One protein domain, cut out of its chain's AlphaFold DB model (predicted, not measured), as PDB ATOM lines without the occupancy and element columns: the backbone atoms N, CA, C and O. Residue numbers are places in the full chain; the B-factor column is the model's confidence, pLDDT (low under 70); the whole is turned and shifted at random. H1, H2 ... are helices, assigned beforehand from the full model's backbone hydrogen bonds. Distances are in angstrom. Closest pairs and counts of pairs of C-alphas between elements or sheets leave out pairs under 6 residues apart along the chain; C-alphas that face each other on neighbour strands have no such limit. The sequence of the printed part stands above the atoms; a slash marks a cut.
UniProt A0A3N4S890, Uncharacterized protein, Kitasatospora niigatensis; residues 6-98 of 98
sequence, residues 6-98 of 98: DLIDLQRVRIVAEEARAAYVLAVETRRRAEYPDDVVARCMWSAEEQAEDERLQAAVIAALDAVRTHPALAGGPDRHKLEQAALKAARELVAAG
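Overview. This is residues 6 to 98 of the 98 residues of an uncharacterized protein of Kitasatospora niigatensis (UniProt A0A3N4S890). What shape do these coordinates draw? Two long helices, H1 and H3, run side by side and opposite ways, with the small helix H2 in the turn between them; H4 crosses H1 steeply near the first printed residues. Residues 75 to 81, of which 80 and 81 belong to H4, stick out from the rest. What is it made of? The printed part has 93 residues with four named helices, in the order H1, H2, H3, H4, and no named strand, and its class is all helix. How spread out is it? It is loose, with a radius of gyration of the C-alphas of 17.3 A, and its outline is a rod spanning 53 by 26 by 19 A.

Arrangement. Which helix is the hub? H1, residues 6 to 35, touches the three other helices. It touches H3, residues 48 to 69, at a shallow tilt of 20 degrees, opposite ways; their closest C-alphas, those of Arg 14 and Ala 64, are 4.9 A apart. What touches H1 near its two ends? With residues 29 to 33 alone it touches H2, residues 40 to 44, and the closest C-alphas are those of Arg 32 and Arg 43, 5.2 A apart. With residues 7 to 15 alone it touches residues 87 to 95 of H4, which is residues 80 to 97, at a steep tilt of 60 degrees, the same way; the closest C-alphas, those of Ile 8 and Ala 87, are 4.9 A apart. Which helices stay apart? H2 is apart from H3 and from H4, and H3 and H4 are only just apart, with their closest C-alphas at 8.4 A. What do the backbone N and O atoms show? In H1, H2, H3 and H4 every O i to N i+4 pair is within hydrogen-bond range.

Along the chain. Where does the first helix run? H1 goes from C-alpha 6 at (8.188, -10.935, 22.746) to C-alpha 35 at (14.632, -26.713, -17.236), 43.5 A. What follows it? H2, residues 40 to 44, is 6.6 A long, and H3, residues 48 to 69, is 31.1 A long and begins with C-alpha 48 at (1.664, -16.834, -12.182). Where does the last helix end? H4, residues 80 to 97, is 26.0 A long and ends with C-alpha 97 at (20.101, -23.969, 18.057).

Size, cuts and confidence. How far does it reach? The two C-alphas farthest apart, those of Asp 38 and Gly 77, are 53.9 A apart. How are the helices linked? The printed part has no cut; the links H1 to H2 and H2 to H3 are tight, and the link H3 to H4, with 10 residues, is short. Where is the model's confidence low? The mean pLDDT of the printed part is 94.9, and residues 76 and 98 are under 70.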
ATOM      1  N   ASP A   6       9.086 -11.156  23.881       96.62
ATOM      2  CA  ASP A   6       8.188 -10.935  22.746       96.62
ATOM      3  C   ASP A   6       8.892 -10.250  21.565       96.62
ATOM      4  O   ASP A   6       8.693 -10.639  20.414       96.62
ATOM      5  N   LEU A   7       9.794  -9.302  21.826       96.50
ATOM      6  CA  LEU A   7      10.635  -8.711  20.784       96.50
ATOM      7  C   LEU A   7      11.601  -9.740  20.170       96.50
ATOM      8  O   LEU A   7      11.843  -9.697  18.963       96.50
ATOM      9  N   ILE A   8      12.148 -10.665  20.967       97.31
ATOM     10  CA  ILE A   8      12.988 -11.764  20.456       97.31
ATOM     11  C   ILE A   8      12.153 -12.686  19.563       97.31
ATOM     12  O   ILE A   8      12.588 -13.023  18.463       97.31
ATOM     13  N   ASP A   9      10.943 -13.053  19.983       97.88
ATOM     14  CA  ASP A   9      10.060 -13.912  19.193       97.88
ATOM     15  C   ASP A   9       9.637 -13.259  17.873       97.88
ATOM     16  O   ASP A   9       9.674 -13.912  16.830       97.88
ATOM     17  N   LEU A  10       9.349 -11.954  17.860       97.75
ATOM     18  CA  LEU A  10       9.088 -11.226  16.614       97.75
ATOM     19  C   LEU A  10      10.300 -11.231  15.670       97.75
ATOM     20  O   LEU A  10      10.146 -11.402  14.460       97.75
ATOM     21  N   GLN A  11      11.515 -11.093  16.208       98.06
ATOM     22  CA  GLN A  11      12.742 -11.203  15.414       98.06
ATOM     23  C   GLN A  11      12.940 -12.624  14.866       98.06
ATOM     24  O   GLN A  11      13.372 -12.774  13.724       98.06
ATOM     25  N   ARG A  12      12.578 -13.669  15.624       98.06
ATOM     26  CA  ARG A  12      12.605 -15.063  15.143       98.06
ATOM     27  C   ARG A  12      11.621 -15.274  14.001       98.06
ATOM     28  O   ARG A  12      12.006 -15.824  12.974       98.06
ATOM     29  N   VAL A  13      10.386 -14.793  14.147       98.00
ATOM     30  CA  VAL A  13       9.372 -14.847  13.080       98.00
ATOM     31  C   VAL A  13       9.876 -14.139  11.823       98.00
ATOM     32  O   VAL A  13       9.730 -14.675  10.726       98.00
ATOM     33  N   ARG A  14      10.531 -12.980  11.972       97.94
ATOM     34  CA  ARG A  14      11.148 -12.270  10.845       97.94
ATOM     35  C   ARG A  14      12.219 -13.107  10.147       97.94
ATOM     36  O   ARG A  14      12.165 -13.227   8.929       97.94
ATOM     37  N   ILE A  15      13.157 -13.685  10.900       98.12
ATOM     38  CA  ILE A  15      14.235 -14.524  10.347       98.12
ATOM     39  C   ILE A  15      13.645 -15.701   9.568       98.12
ATOM     40  O   ILE A  15      13.996 -15.899   8.410       98.12
ATOM     41  N   VAL A  16      12.693 -16.423  10.161       97.94
ATOM     42  CA  VAL A  16      12.057 -17.582   9.517       97.94
ATOM     43  C   VAL A  16      11.320 -17.180   8.237       97.94
ATOM     44  O   VAL A  16      11.386 -17.896   7.241       97.94
ATOM     45  N   ALA A  17      10.640 -16.029   8.222       97.94
ATOM     46  CA  ALA A  17       9.977 -15.531   7.017       97.94
ATOM     47  C   ALA A  17      10.981 -15.158   5.908       97.94
ATOM     48  O   ALA A  17      10.754 -15.480   4.740       97.94
ATOM     49  N   GLU A  18      12.094 -14.505   6.262       98.19
ATOM     50  CA  GLU A  18      13.171 -14.153   5.326       98.19
ATOM     51  C   GLU A  18      13.832 -15.409   4.739       98.19
ATOM     52  O   GLU A  18      14.008 -15.500   3.522       98.19
ATOM     53  N   GLU A  19      14.137 -16.397   5.582       98.12
ATOM     54  CA  GLU A  19      14.708 -17.683   5.173       98.12
ATOM     55  C   GLU A  19      13.749 -18.473   4.282       98.12
ATOM     56  O   GLU A  19      14.169 -18.987   3.246       98.12
ATOM     57  N   ALA A  20      12.458 -18.522   4.623       98.31
ATOM     58  CA  ALA A  20      11.447 -19.197   3.811       98.31
ATOM     59  C   ALA A  20      11.349 -18.586   2.405       98.31
ATOM     60  O   ALA A  20      11.341 -19.317   1.412       98.31
ATOM     61  N   ARG A  21      11.335 -17.250   2.305       98.50
ATOM     62  CA  ARG A  21      11.330 -16.564   1.009       98.50
ATOM     63  C   ARG A  21      12.618 -16.815   0.227       98.50
ATOM     64  O   ARG A  21      12.556 -17.152  -0.950       98.50
ATOM     65  N   ALA A  22      13.779 -16.681   0.866       98.44
ATOM     66  CA  ALA A  22      15.065 -16.903   0.209       98.44
ATOM     67  C   ALA A  22      15.210 -18.346  -0.306       98.44
ATOM     68  O   ALA A  22      15.647 -18.557  -1.438       98.44
ATOM     69  N   ALA A  23      14.797 -19.331   0.496       98.56
ATOM     70  CA  ALA A  23      14.791 -20.737   0.109       98.56
ATOM     71  C   ALA A  23      13.871 -20.990  -1.091       98.56
ATOM     72  O   ALA A  23      14.249 -21.708  -2.017       98.56
ATOM     73  N   TYR A  24      12.691 -20.368  -1.103       98.56
ATOM     74  CA  TYR A  24      11.755 -20.468  -2.214       98.56
ATOM     75  C   TYR A  24      12.323 -19.879  -3.514       98.56
ATOM     76  O   TYR A  24      12.351 -20.567  -4.535       98.56
ATOM     77  N   VAL A  25      12.851 -18.651  -3.467       98.00
ATOM     78  CA  VAL A  25      13.484 -17.993  -4.624       98.00
ATOM     79  C   VAL A  25      14.611 -18.864  -5.183       98.00
ATOM     80  O   VAL A  25      14.642 -19.146  -6.380       98.00
ATOM     81  N   LEU A  26      15.491 -19.373  -4.316       98.12
ATOM     82  CA  LEU A  26      16.593 -20.244  -4.722       98.12
ATOM     83  C   LEU A  26      16.105 -21.558  -5.353       98.12
ATOM     84  O   LEU A  26      16.698 -22.041  -6.322       98.12
ATOM     85  N   ALA A  27      15.033 -22.150  -4.822       98.12
ATOM     86  CA  ALA A  27      14.440 -23.364  -5.376       98.12
ATOM     87  C   ALA A  27      13.860 -23.121  -6.779       98.12
ATOM     88  O   ALA A  27      14.104 -23.923  -7.687       98.12
ATOM     89  N   VAL A  28      13.158 -22.000  -6.980       97.56
ATOM     90  CA  VAL A  28      12.642 -21.586  -8.294       97.56
ATOM     91  C   VAL A  28      13.793 -21.373  -9.275       97.56
ATOM     92  O   VAL A  28      13.796 -21.981 -10.345       97.56
ATOM     93  N   GLU A  29      14.815 -20.600  -8.900       96.31
ATOM     94  CA  GLU A  29      15.991 -20.353  -9.744       96.31
ATOM     95  C   GLU A  29      16.716 -21.647 -10.131       96.31
ATOM     96  O   GLU A  29      17.108 -21.829 -11.287       96.31
ATOM     97  N   THR A  30      16.874 -22.568  -9.177       97.12
ATOM     98  CA  THR A  30      17.523 -23.867  -9.395       97.12
ATOM     99  C   THR A  30      16.729 -24.716 -10.382       97.12
ATOM    100  O   THR A  30      17.297 -25.218 -11.355       97.12
ATOM    101  N   ARG A  31      15.410 -24.835 -10.182       96.75
ATOM    102  CA  ARG A  31      14.520 -25.575 -11.086       96.75
ATOM    103  C   ARG A  31      14.544 -24.983 -12.491       96.75
ATOM    104  O   ARG A  31      14.750 -25.709 -13.459       96.75
ATOM    105  N   ARG A  32      14.404 -23.660 -12.599       96.00
ATOM    106  CA  ARG A  32      14.400 -22.945 -13.880       96.00
ATOM    107  C   ARG A  32      15.720 -23.096 -14.623       96.00
ATOM    108  O   ARG A  32      15.711 -23.267 -15.836       96.00
ATOM    109  N   ARG A  33      16.857 -23.086 -13.919       96.38
ATOM    110  CA  ARG A  33      18.172 -23.332 -14.529       96.38
ATOM    111  C   ARG A  33      18.313 -24.753 -15.074       96.38
ATOM    112  O   ARG A  33      18.983 -24.929 -16.084       96.38
ATOM    113  N   ALA A  34      17.702 -25.740 -14.422       96.69
ATOM    114  CA  ALA A  34      17.693 -27.116 -14.909       96.69
ATOM    115  C   ALA A  34      16.766 -27.304 -16.123       96.69
ATOM    116  O   ALA A  34      17.114 -28.037 -17.043       96.69
ATOM    117  N   GLU A  35      15.610 -26.634 -16.141       96.50
ATOM    118  CA  GLU A  35      14.632 -26.713 -17.236       96.50
ATOM    119  C   GLU A  35      15.071 -25.925 -18.483       96.50
ATOM    120  O   GLU A  35      14.875 -26.379 -19.609       96.50
ATOM    121  N   TYR A  36      15.720 -24.775 -18.282       96.31
ATOM    122  CA  TYR A  36      16.131 -23.845 -19.334       96.31
ATOM    123  C   TYR A  36      17.635 -23.519 -19.232       96.31
ATOM    124  O   TYR A  36      18.004 -22.396 -18.869       96.31
ATOM    125  N   PRO A  37      18.537 -24.478 -19.524       95.62
ATOM    126  CA  PRO A  37      19.978 -24.291 -19.321       95.62
ATOM    127  C   PRO A  37      20.564 -23.152 -20.172       95.62
ATOM    128  O   PRO A  37      21.342 -22.339 -19.664       95.62
ATOM    129  N   ASP A  38      20.129 -23.042 -21.430       96.31
ATOM    130  CA  ASP A  38      20.675 -22.088 -22.405       96.31
ATOM    131  C   ASP A  38      19.788 -20.850 -22.620       96.31
ATOM    132  O   ASP A  38      20.238 -19.845 -23.170       96.31
ATOM    133  N   ASP A  39      18.543 -20.866 -22.135       96.12
ATOM    134  CA  ASP A  39      17.589 -19.768 -22.312       96.12
ATOM    135  C   ASP A  39      17.538 -18.884 -21.055       96.12
ATOM    136  O   ASP A  39      16.941 -19.214 -20.028       96.12
ATOM    137  N   VAL A  40      18.241 -17.747 -21.098       93.81
ATOM    138  CA  VAL A  40      18.261 -16.758 -20.003       93.81
ATOM    139  C   VAL A  40      16.889 -16.112 -19.809       93.81
ATOM    140  O   VAL A  40      16.506 -15.830 -18.676       93.81
ATOM    141  N   VAL A  41      16.138 -15.887 -20.890       94.62
ATOM    142  CA  VAL A  41      14.844 -15.203 -20.822       94.62
ATOM    143  C   VAL A  41      13.827 -16.110 -20.138       94.62
ATOM    144  O   VAL A  41      13.192 -15.685 -19.175       94.62
ATOM    145  N   ALA A  42      13.738 -17.378 -20.545       92.00
ATOM    146  CA  ALA A  42      12.834 -18.350 -19.928       92.00
ATOM    147  C   ALA A  42      13.117 -18.578 -18.429       92.00
ATOM    148  O   ALA A  42      12.188 -18.810 -17.652       92.00
ATOM    149  N   ARG A  43      14.379 -18.442 -17.991       93.06
ATOM    150  CA  ARG A  43      14.755 -18.510 -16.565       93.06
ATOM    151  C   ARG A  43      14.225 -17.346 -15.729       93.06
ATOM    152  O   ARG A  43      13.930 -17.542 -14.555       93.06
ATOM    153  N   CYS A  44      14.107 -16.160 -16.319       92.69
ATOM    154  CA  CYS A  44      13.605 -14.967 -15.636       92.69
ATOM    155  C   CYS A  44      12.072 -14.860 -15.663       92.69
ATOM    156  O   CYS A  44      11.505 -14.041 -14.944       92.69
ATOM    157  N   MET A  45      11.393 -15.670 -16.478       94.44
ATOM    158  CA  MET A  45       9.939 -15.631 -16.634       94.44
ATOM    159  C   MET A  45       9.254 -16.561 -15.637       94.44
ATOM    160  O   MET A  45       9.005 -17.733 -15.925       94.44
ATOM    161  N   TRP A  46       8.934 -16.026 -14.462       95.19
ATOM    162  CA  TRP A  46       8.192 -16.756 -13.439       95.19
ATOM    163  C   TRP A  46       6.737 -16.953 -13.877       95.19
ATOM    164  O   TRP A  46       6.133 -16.108 -14.539       95.19
ATOM    165  N   SER A  47       6.184 -18.112 -13.542       96.19
ATOM    166  CA  SER A  47       4.770 -18.424 -13.734       96.19
ATOM    167  C   SER A  47       3.908 -17.615 -12.766       96.19
ATOM    168  O   SER A  47       4.385 -17.125 -11.743       96.19
ATOM    169  N   ALA A  48       2.611 -17.512 -13.063       97.50
ATOM    170  CA  ALA A  48       1.664 -16.834 -12.182       97.50
ATOM    171  C   ALA A  48       1.596 -17.477 -10.785       97.50
ATOM    172  O   ALA A  48       1.498 -16.768  -9.790       97.50
ATOM    173  N   GLU A  49       1.690 -18.808 -10.706       97.62
ATOM    174  CA  GLU A  49       1.739 -19.533  -9.431       97.62
ATOM    175  C   GLU A  49       3.023 -19.220  -8.663       97.62
ATOM    176  O   GLU A  49       2.972 -18.964  -7.461       97.62
ATOM    177  N   GLU A  50       4.169 -19.185  -9.355       97.94
ATOM    178  CA  GLU A  50       5.435 -18.885  -8.691       97.94
ATOM    179  C   GLU A  50       5.469 -17.462  -8.131       97.94
ATOM    180  O   GLU A  50       5.965 -17.244  -7.024       97.94
ATOM    181  N   GLN A  51       4.929 -16.520  -8.905       98.00
ATOM    182  CA  GLN A  51       4.806 -15.117  -8.538       98.00
ATOM    183  C   GLN A  51       3.871 -14.938  -7.333       98.00
ATOM    184  O   GLN A  51       4.230 -14.257  -6.377       98.00
ATOM    185  N   ALA A  52       2.704 -15.591  -7.342       98.38
ATOM    186  CA  ALA A  52       1.742 -15.511  -6.244       98.38
ATOM    187  C   ALA A  52       2.319 -16.042  -4.920       98.38
ATOM    188  O   ALA A  52       2.056 -15.482  -3.853       98.38
ATOM    189  N   GLU A  53       3.126 -17.103  -4.975       98.44
ATOM    190  CA  GLU A  53       3.774 -17.649  -3.783       98.44
ATOM    191  C   GLU A  53       4.909 -16.748  -3.265       98.44
ATOM    192  O   GLU A  53       5.007 -16.550  -2.051       98.44
ATOM    193  N   ASP A  54       5.716 -16.121  -4.137       98.38
ATOM    194  CA  ASP A  54       6.698 -15.115  -3.687       98.38
ATOM    195  C   ASP A  54       6.016 -13.910  -3.049       98.38
ATOM    196  O   ASP A  54       6.447 -13.453  -1.993       98.38
ATOM    197  N   GLU A  55       4.918 -13.427  -3.631       98.50
ATOM    198  CA  GLU A  55       4.133 -12.326  -3.071       98.50
ATOM    199  C   GLU A  55       3.573 -12.681  -1.688       98.50
ATOM    200  O   GLU A  55       3.643 -11.869  -0.760       98.50
ATOM    201  N   ARG A  56       3.083 -13.914  -1.504       98.62
ATOM    202  CA  ARG A  56       2.618 -14.412  -0.202       98.62
ATOM    203  C   ARG A  56       3.749 -14.440   0.830       98.62
ATOM    204  O   ARG A  56       3.555 -14.007   1.969       98.62
ATOM    205  N   LEU A  57       4.928 -14.934   0.450       98.56
ATOM    206  CA  LEU A  57       6.107 -14.987   1.322       98.56
ATOM    207  C   LEU A  57       6.645 -13.582   1.629       98.56
ATOM    208  O   LEU A  57       6.989 -13.280   2.771       98.56
ATOM    209  N   GLN A  58       6.650 -12.689   0.644       98.44
ATOM    210  CA  GLN A  58       7.025 -11.290   0.813       98.44
ATOM    211  C   GLN A  58       6.068 -10.567   1.766       98.44
ATOM    212  O   GLN A  58       6.526  -9.832   2.642       98.44
ATOM    213  N   ALA A  59       4.760 -10.803   1.653       98.56
ATOM    214  CA  ALA A  59       3.774 -10.250   2.575       98.56
ATOM    215  C   ALA A  59       4.025 -10.710   4.022       98.56
ATOM    216  O   ALA A  59       3.916  -9.903   4.946       98.56
ATOM    217  N   ALA A  60       4.435 -11.967   4.227       98.38
ATOM    218  CA  ALA A  60       4.812 -12.469   5.548       98.38
ATOM    219  C   ALA A  60       6.065 -11.769   6.110       98.38
ATOM    220  O   ALA A  60       6.076 -11.381   7.280       98.38
ATOM    221  N   VAL A  61       7.091 -11.543   5.280       98.31
ATOM    222  CA  VAL A  61       8.293 -10.777   5.668       98.31
ATOM    223  C   VAL A  61       7.930  -9.344   6.064       98.31
ATOM    224  O   VAL A  61       8.387  -8.856   7.098       98.31
ATOM    225  N   ILE A  62       7.085  -8.676   5.274       98.44
ATOM    226  CA  ILE A  62       6.624  -7.308   5.554       98.44
ATOM    227  C   ILE A  62       5.854  -7.263   6.877       98.44
ATOM    228  O   ILE A  62       6.167  -6.438   7.731       98.44
ATOM    229  N   ALA A  63       4.914  -8.188   7.089       98.31
ATOM    230  CA  ALA A  63       4.149  -8.260   8.330       98.31
ATOM    231  C   ALA A  63       5.053  -8.464   9.560       98.31
ATOM    232  O   ALA A  63       4.869  -7.798  10.581       98.31
ATOM    233  N   ALA A  64       6.067  -9.332   9.463       97.38
ATOM    234  CA  ALA A  64       7.027  -9.552  10.542       97.38
ATOM    235  C   ALA A  64       7.906  -8.314  10.807       97.38
ATOM    236  O   ALA A  64       8.138  -7.944  11.959       97.38
ATOM    237  N   LEU A  65       8.368  -7.637   9.748       96.31
ATOM    238  CA  LEU A  65       9.115  -6.380   9.853       96.31
ATOM    239  C   LEU A  65       8.297  -5.283  10.535       96.31
ATOM    240  O   LEU A  65       8.819  -4.576  11.399       96.31
ATOM    241  N   ASP A  66       7.029  -5.143  10.163       97.38
ATOM    242  CA  ASP A  66       6.147  -4.126  10.728       97.38
ATOM    243  C   ASP A  66       5.814  -4.419  12.193       97.38
ATOM    244  O   ASP A  66       5.842  -3.501  13.017       97.38
ATOM    245  N   ALA A  67       5.616  -5.688  12.562       96.94
ATOM    246  CA  ALA A  67       5.441  -6.090  13.958       96.94
ATOM    247  C   ALA A  67       6.666  -5.731  14.820       96.94
ATOM    248  O   ALA A  67       6.518  -5.153  15.896       96.94
ATOM    249  N   VAL A  68       7.886  -5.983  14.328       95.88
ATOM    250  CA  VAL A  68       9.121  -5.556  15.012       95.88
ATOM    251  C   VAL A  68       9.175  -4.031  15.131       95.88
ATOM    252  O   VAL A  68       9.404  -3.504  16.216       95.88
ATOM    253  N   ARG A  69       8.955  -3.297  14.034       92.50
ATOM    254  CA  ARG A  69       9.085  -1.827  13.994       92.50
ATOM    255  C   ARG A  69       8.099  -1.102  14.902       92.50
ATOM    256  O   ARG A  69       8.435  -0.034  15.410       92.50
ATOM    257  N   THR A  70       6.904  -1.658  15.066       94.88
ATOM    258  CA  THR A  70       5.827  -1.088  15.888       94.88
ATOM    259  C   THR A  70       5.870  -1.558  17.342       94.88
ATOM    260  O   THR A  70       5.044  -1.126  18.147       94.88
ATOM    261  N   HIS A  71       6.847  -2.391  17.709       95.25
ATOM    262  CA  HIS A  71       6.973  -2.918  19.058       95.25
ATOM    263  C   HIS A  71       7.149  -1.795  20.105       95.25
ATOM    264  O   HIS A  71       8.044  -0.955  19.948       95.25
ATOM    265  N   PRO A  72       6.387  -1.794  21.221       93.94
ATOM    266  CA  PRO A  72       6.429  -0.721  22.220       93.94
ATOM    267  C   PRO A  72       7.822  -0.455  22.800       93.94
ATOM    268  O   PRO A  72       8.198   0.694  23.014       93.94
ATOM    269  N   ALA A  73       8.632  -1.500  22.995       91.38
ATOM    270  CA  ALA A  73       9.995  -1.350  23.515       91.38
ATOM    271  C   ALA A  73      10.947  -0.592  22.567       91.38
ATOM    272  O   ALA A  73      11.999  -0.121  22.996       91.38
ATOM    273  N   LEU A  74      10.591  -0.457  21.284       91.06
ATOM    274  CA  LEU A  74      11.349   0.315  20.300       91.06
ATOM    275  C   LEU A  74      10.825   1.753  20.134       91.06
ATOM    276  O   LEU A  74      11.378   2.515  19.334       91.06
ATOM    277  N   ALA A  75       9.800   2.164  20.889       87.06
ATOM    278  CA  ALA A  75       9.235   3.507  20.816       87.06
ATOM    279  C   ALA A  75      10.186   4.558  21.436       87.06
ATOM    280  O   ALA A  75      10.139   4.859  22.623       87.06
ATOM    281  N   GLY A  76      11.066   5.136  20.611       68.38
ATOM    282  CA  GLY A  76      11.675   6.457  20.842       68.38
ATOM    283  C   GLY A  76      12.801   6.575  21.880       68.38
ATOM    284  O   GLY A  76      13.283   7.683  22.102       68.38
ATOM    285  N   GLY A  77      13.253   5.483  22.498       78.56
ATOM    286  CA  GLY A  77      14.371   5.520  23.448       78.56
ATOM    287  C   GLY A  77      15.751   5.688  22.780       78.56
ATOM    288  O   GLY A  77      15.952   5.205  21.661       78.56
ATOM    289  N   PRO A  78      16.743   6.293  23.467       76.25
ATOM    290  CA  PRO A  78      18.105   6.478  22.940       76.25
ATOM    291  C   PRO A  78      18.819   5.153  22.619       76.25
ATOM    292  O   PRO A  78      19.712   5.115  21.775       76.25
ATOM    293  N   ASP A  79      18.398   4.053  23.249       87.69
ATOM    294  CA  ASP A  79      18.971   2.720  23.049       87.69
ATOM    295  C   ASP A  79      18.161   1.827  22.097       87.69
ATOM    296  O   ASP A  79      18.493   0.650  21.955       87.69
ATOM    297  N   ARG A  80      17.150   2.362  21.390       90.50
ATOM    298  CA  ARG A  80      16.307   1.599  20.447       90.50
ATOM    299  C   ARG A  80      17.132   0.709  19.518       90.50
ATOM    300  O   ARG A  80      16.863  -0.482  19.401       90.50
ATOM    301  N   HIS A  81      18.137   1.285  18.858       90.12
ATOM    302  CA  HIS A  81      18.952   0.550  17.894       90.12
ATOM    303  C   HIS A  81      19.735  -0.590  18.561       90.12
ATOM    304  O   HIS A  81      19.786  -1.695  18.030       90.12
ATOM    305  N   LYS A  82      20.301  -0.354  19.752       93.44
ATOM    306  CA  LYS A  82      21.029  -1.387  20.500       93.44
ATOM    307  C   LYS A  82      20.100  -2.514  20.943       93.44
ATOM    308  O   LYS A  82      20.482  -3.673  20.832       93.44
ATOM    309  N   LEU A  83      18.895  -2.178  21.407       93.88
ATOM    310  CA  LEU A  83      17.889  -3.155  21.818       93.88
ATOM    311  C   LEU A  83      17.435  -4.020  20.637       93.88
ATOM    312  O   LEU A  83      17.402  -5.241  20.752       93.88
ATOM    313  N   GLU A  84      17.157  -3.404  19.487       94.06
ATOM    314  CA  GLU A  84      16.784  -4.129  18.270       94.06
ATOM    315  C   GLU A  84      17.901  -5.076  17.807       94.06
ATOM    316  O   GLU A  84      17.634  -6.236  17.499       94.06
ATOM    317  N   GLN A  85      19.161  -4.621  17.810       95.62
ATOM    318  CA  GLN A  85      20.309  -5.465  17.458       95.62
ATOM    319  C   GLN A  85      20.526  -6.607  18.458       95.62
ATOM    320  O   GLN A  85      20.847  -7.724  18.053       95.62
ATOM    321  N   ALA A  86      20.333  -6.354  19.753       95.88
ATOM    322  CA  ALA A  86      20.443  -7.379  20.782       95.88
ATOM    323  C   ALA A  86      19.347  -8.447  20.631       95.88
ATOM    324  O   ALA A  86      19.651  -9.638  20.666       95.88
ATOM    325  N   ALA A  87      18.100  -8.032  20.384       96.19
ATOM    326  CA  ALA A  87      16.990  -8.945  20.128       96.19
ATOM    327  C   ALA A  87      17.202  -9.764  18.848       96.19
ATOM    328  O   ALA A  87      17.000 -10.975  18.854       96.19
ATOM    329  N   LEU A  88      17.680  -9.131  17.771       96.94
ATOM    330  CA  LEU A  88      18.035  -9.821  16.530       96.94
ATOM    331  C   LEU A  88      19.139 -10.863  16.753       96.94
ATOM    332  O   LEU A  88      19.054 -11.975  16.238       96.94
ATOM    333  N   LYS A  89      20.178 -10.517  17.518       97.19
ATOM    334  CA  LYS A  89      21.255 -11.452  17.849       97.19
ATOM    335  C   LYS A  89      20.718 -12.660  18.624       97.19
ATOM    336  O   LYS A  89      20.978 -13.785  18.215       97.19
ATOM    337  N   ALA A  90      19.932 -12.426  19.676       95.50
ATOM    338  CA  ALA A  90      19.328 -13.491  20.474       95.50
ATOM    339  C   ALA A  90      18.408 -14.392  19.629       95.50
ATOM    340  O   ALA A  90      18.464 -15.615  19.724       95.50
ATOM    341  N   ALA A  91      17.605 -13.798  18.745       96.12
ATOM    342  CA  ALA A  91      16.742 -14.541  17.835       96.12
ATOM    343  C   ALA A  91      17.533 -15.448  16.881       96.12
ATOM    344  O   ALA A  91      17.157 -16.603  16.693       96.12
ATOM    345  N   ARG A  92      18.649 -14.961  16.320       96.25
ATOM    346  CA  ARG A  92      19.536 -15.763  15.457       96.25
ATOM    347  C   ARG A  92      20.153 -16.944  16.195       96.25
ATOM    348  O   ARG A  92      20.208 -18.033  15.641       96.25
ATOM    349  N   GLU A  93      20.600 -16.734  17.430       95.62
ATOM    350  CA  GLU A  93      21.153 -17.808  18.263       95.62
ATOM    351  C   GLU A  93      20.106 -18.898  18.537       95.62
ATOM    352  O   GLU A  93      20.423 -20.081  18.459       95.62
ATOM    353  N   LEU A  94      18.849 -18.513  18.777       92.88
ATOM    354  CA  LEU A  94      17.748 -19.459  18.978       92.88
ATOM    355  C   LEU A  94      17.371 -20.225  17.707       92.88
ATOM    356  O   LEU A  94      17.080 -21.412  17.793       92.88
ATOM    357  N   VAL A  95      17.367 -19.566  16.544       92.06
ATOM    358  CA  VAL A  95      17.107 -20.236  15.256       92.06
ATOM    359  C   VAL A  95      18.234 -21.213  14.914       92.06
ATOM    360  O   VAL A  95      17.956 -22.305  14.448       92.06
ATOM    361  N   ALA A  96      19.494 -20.870  15.200       88.69
ATOM    362  CA  ALA A  96      20.635 -21.749  14.937       88.69
ATOM    363  C   ALA A  96      20.734 -22.963  15.886       88.69
ATOM    364  O   ALA A  96      21.465 -23.907  15.590       88.69
ATOM    365  N   ALA A  97      20.064 -22.916  17.041       83.12
ATOM    366  CA  ALA A  97      20.101 -23.969  18.057       83.12
ATOM    367  C   ALA A  97      18.948 -24.987  17.955       83.12
ATOM    368  O   ALA A  97      18.983 -25.992  18.670       83.12
ATOM    369  N   GLY A  98      17.928 -24.712  17.137       67.44
ATOM    370  CA  GLY A  98      16.781 -25.593  16.886       67.44
ATOM    371  C   GLY A  98      16.909 -26.333  15.566       67.44
ATOM    372  O   GLY A  98      16.434 -27.488  15.519       67.44
TER     373      GLY A  98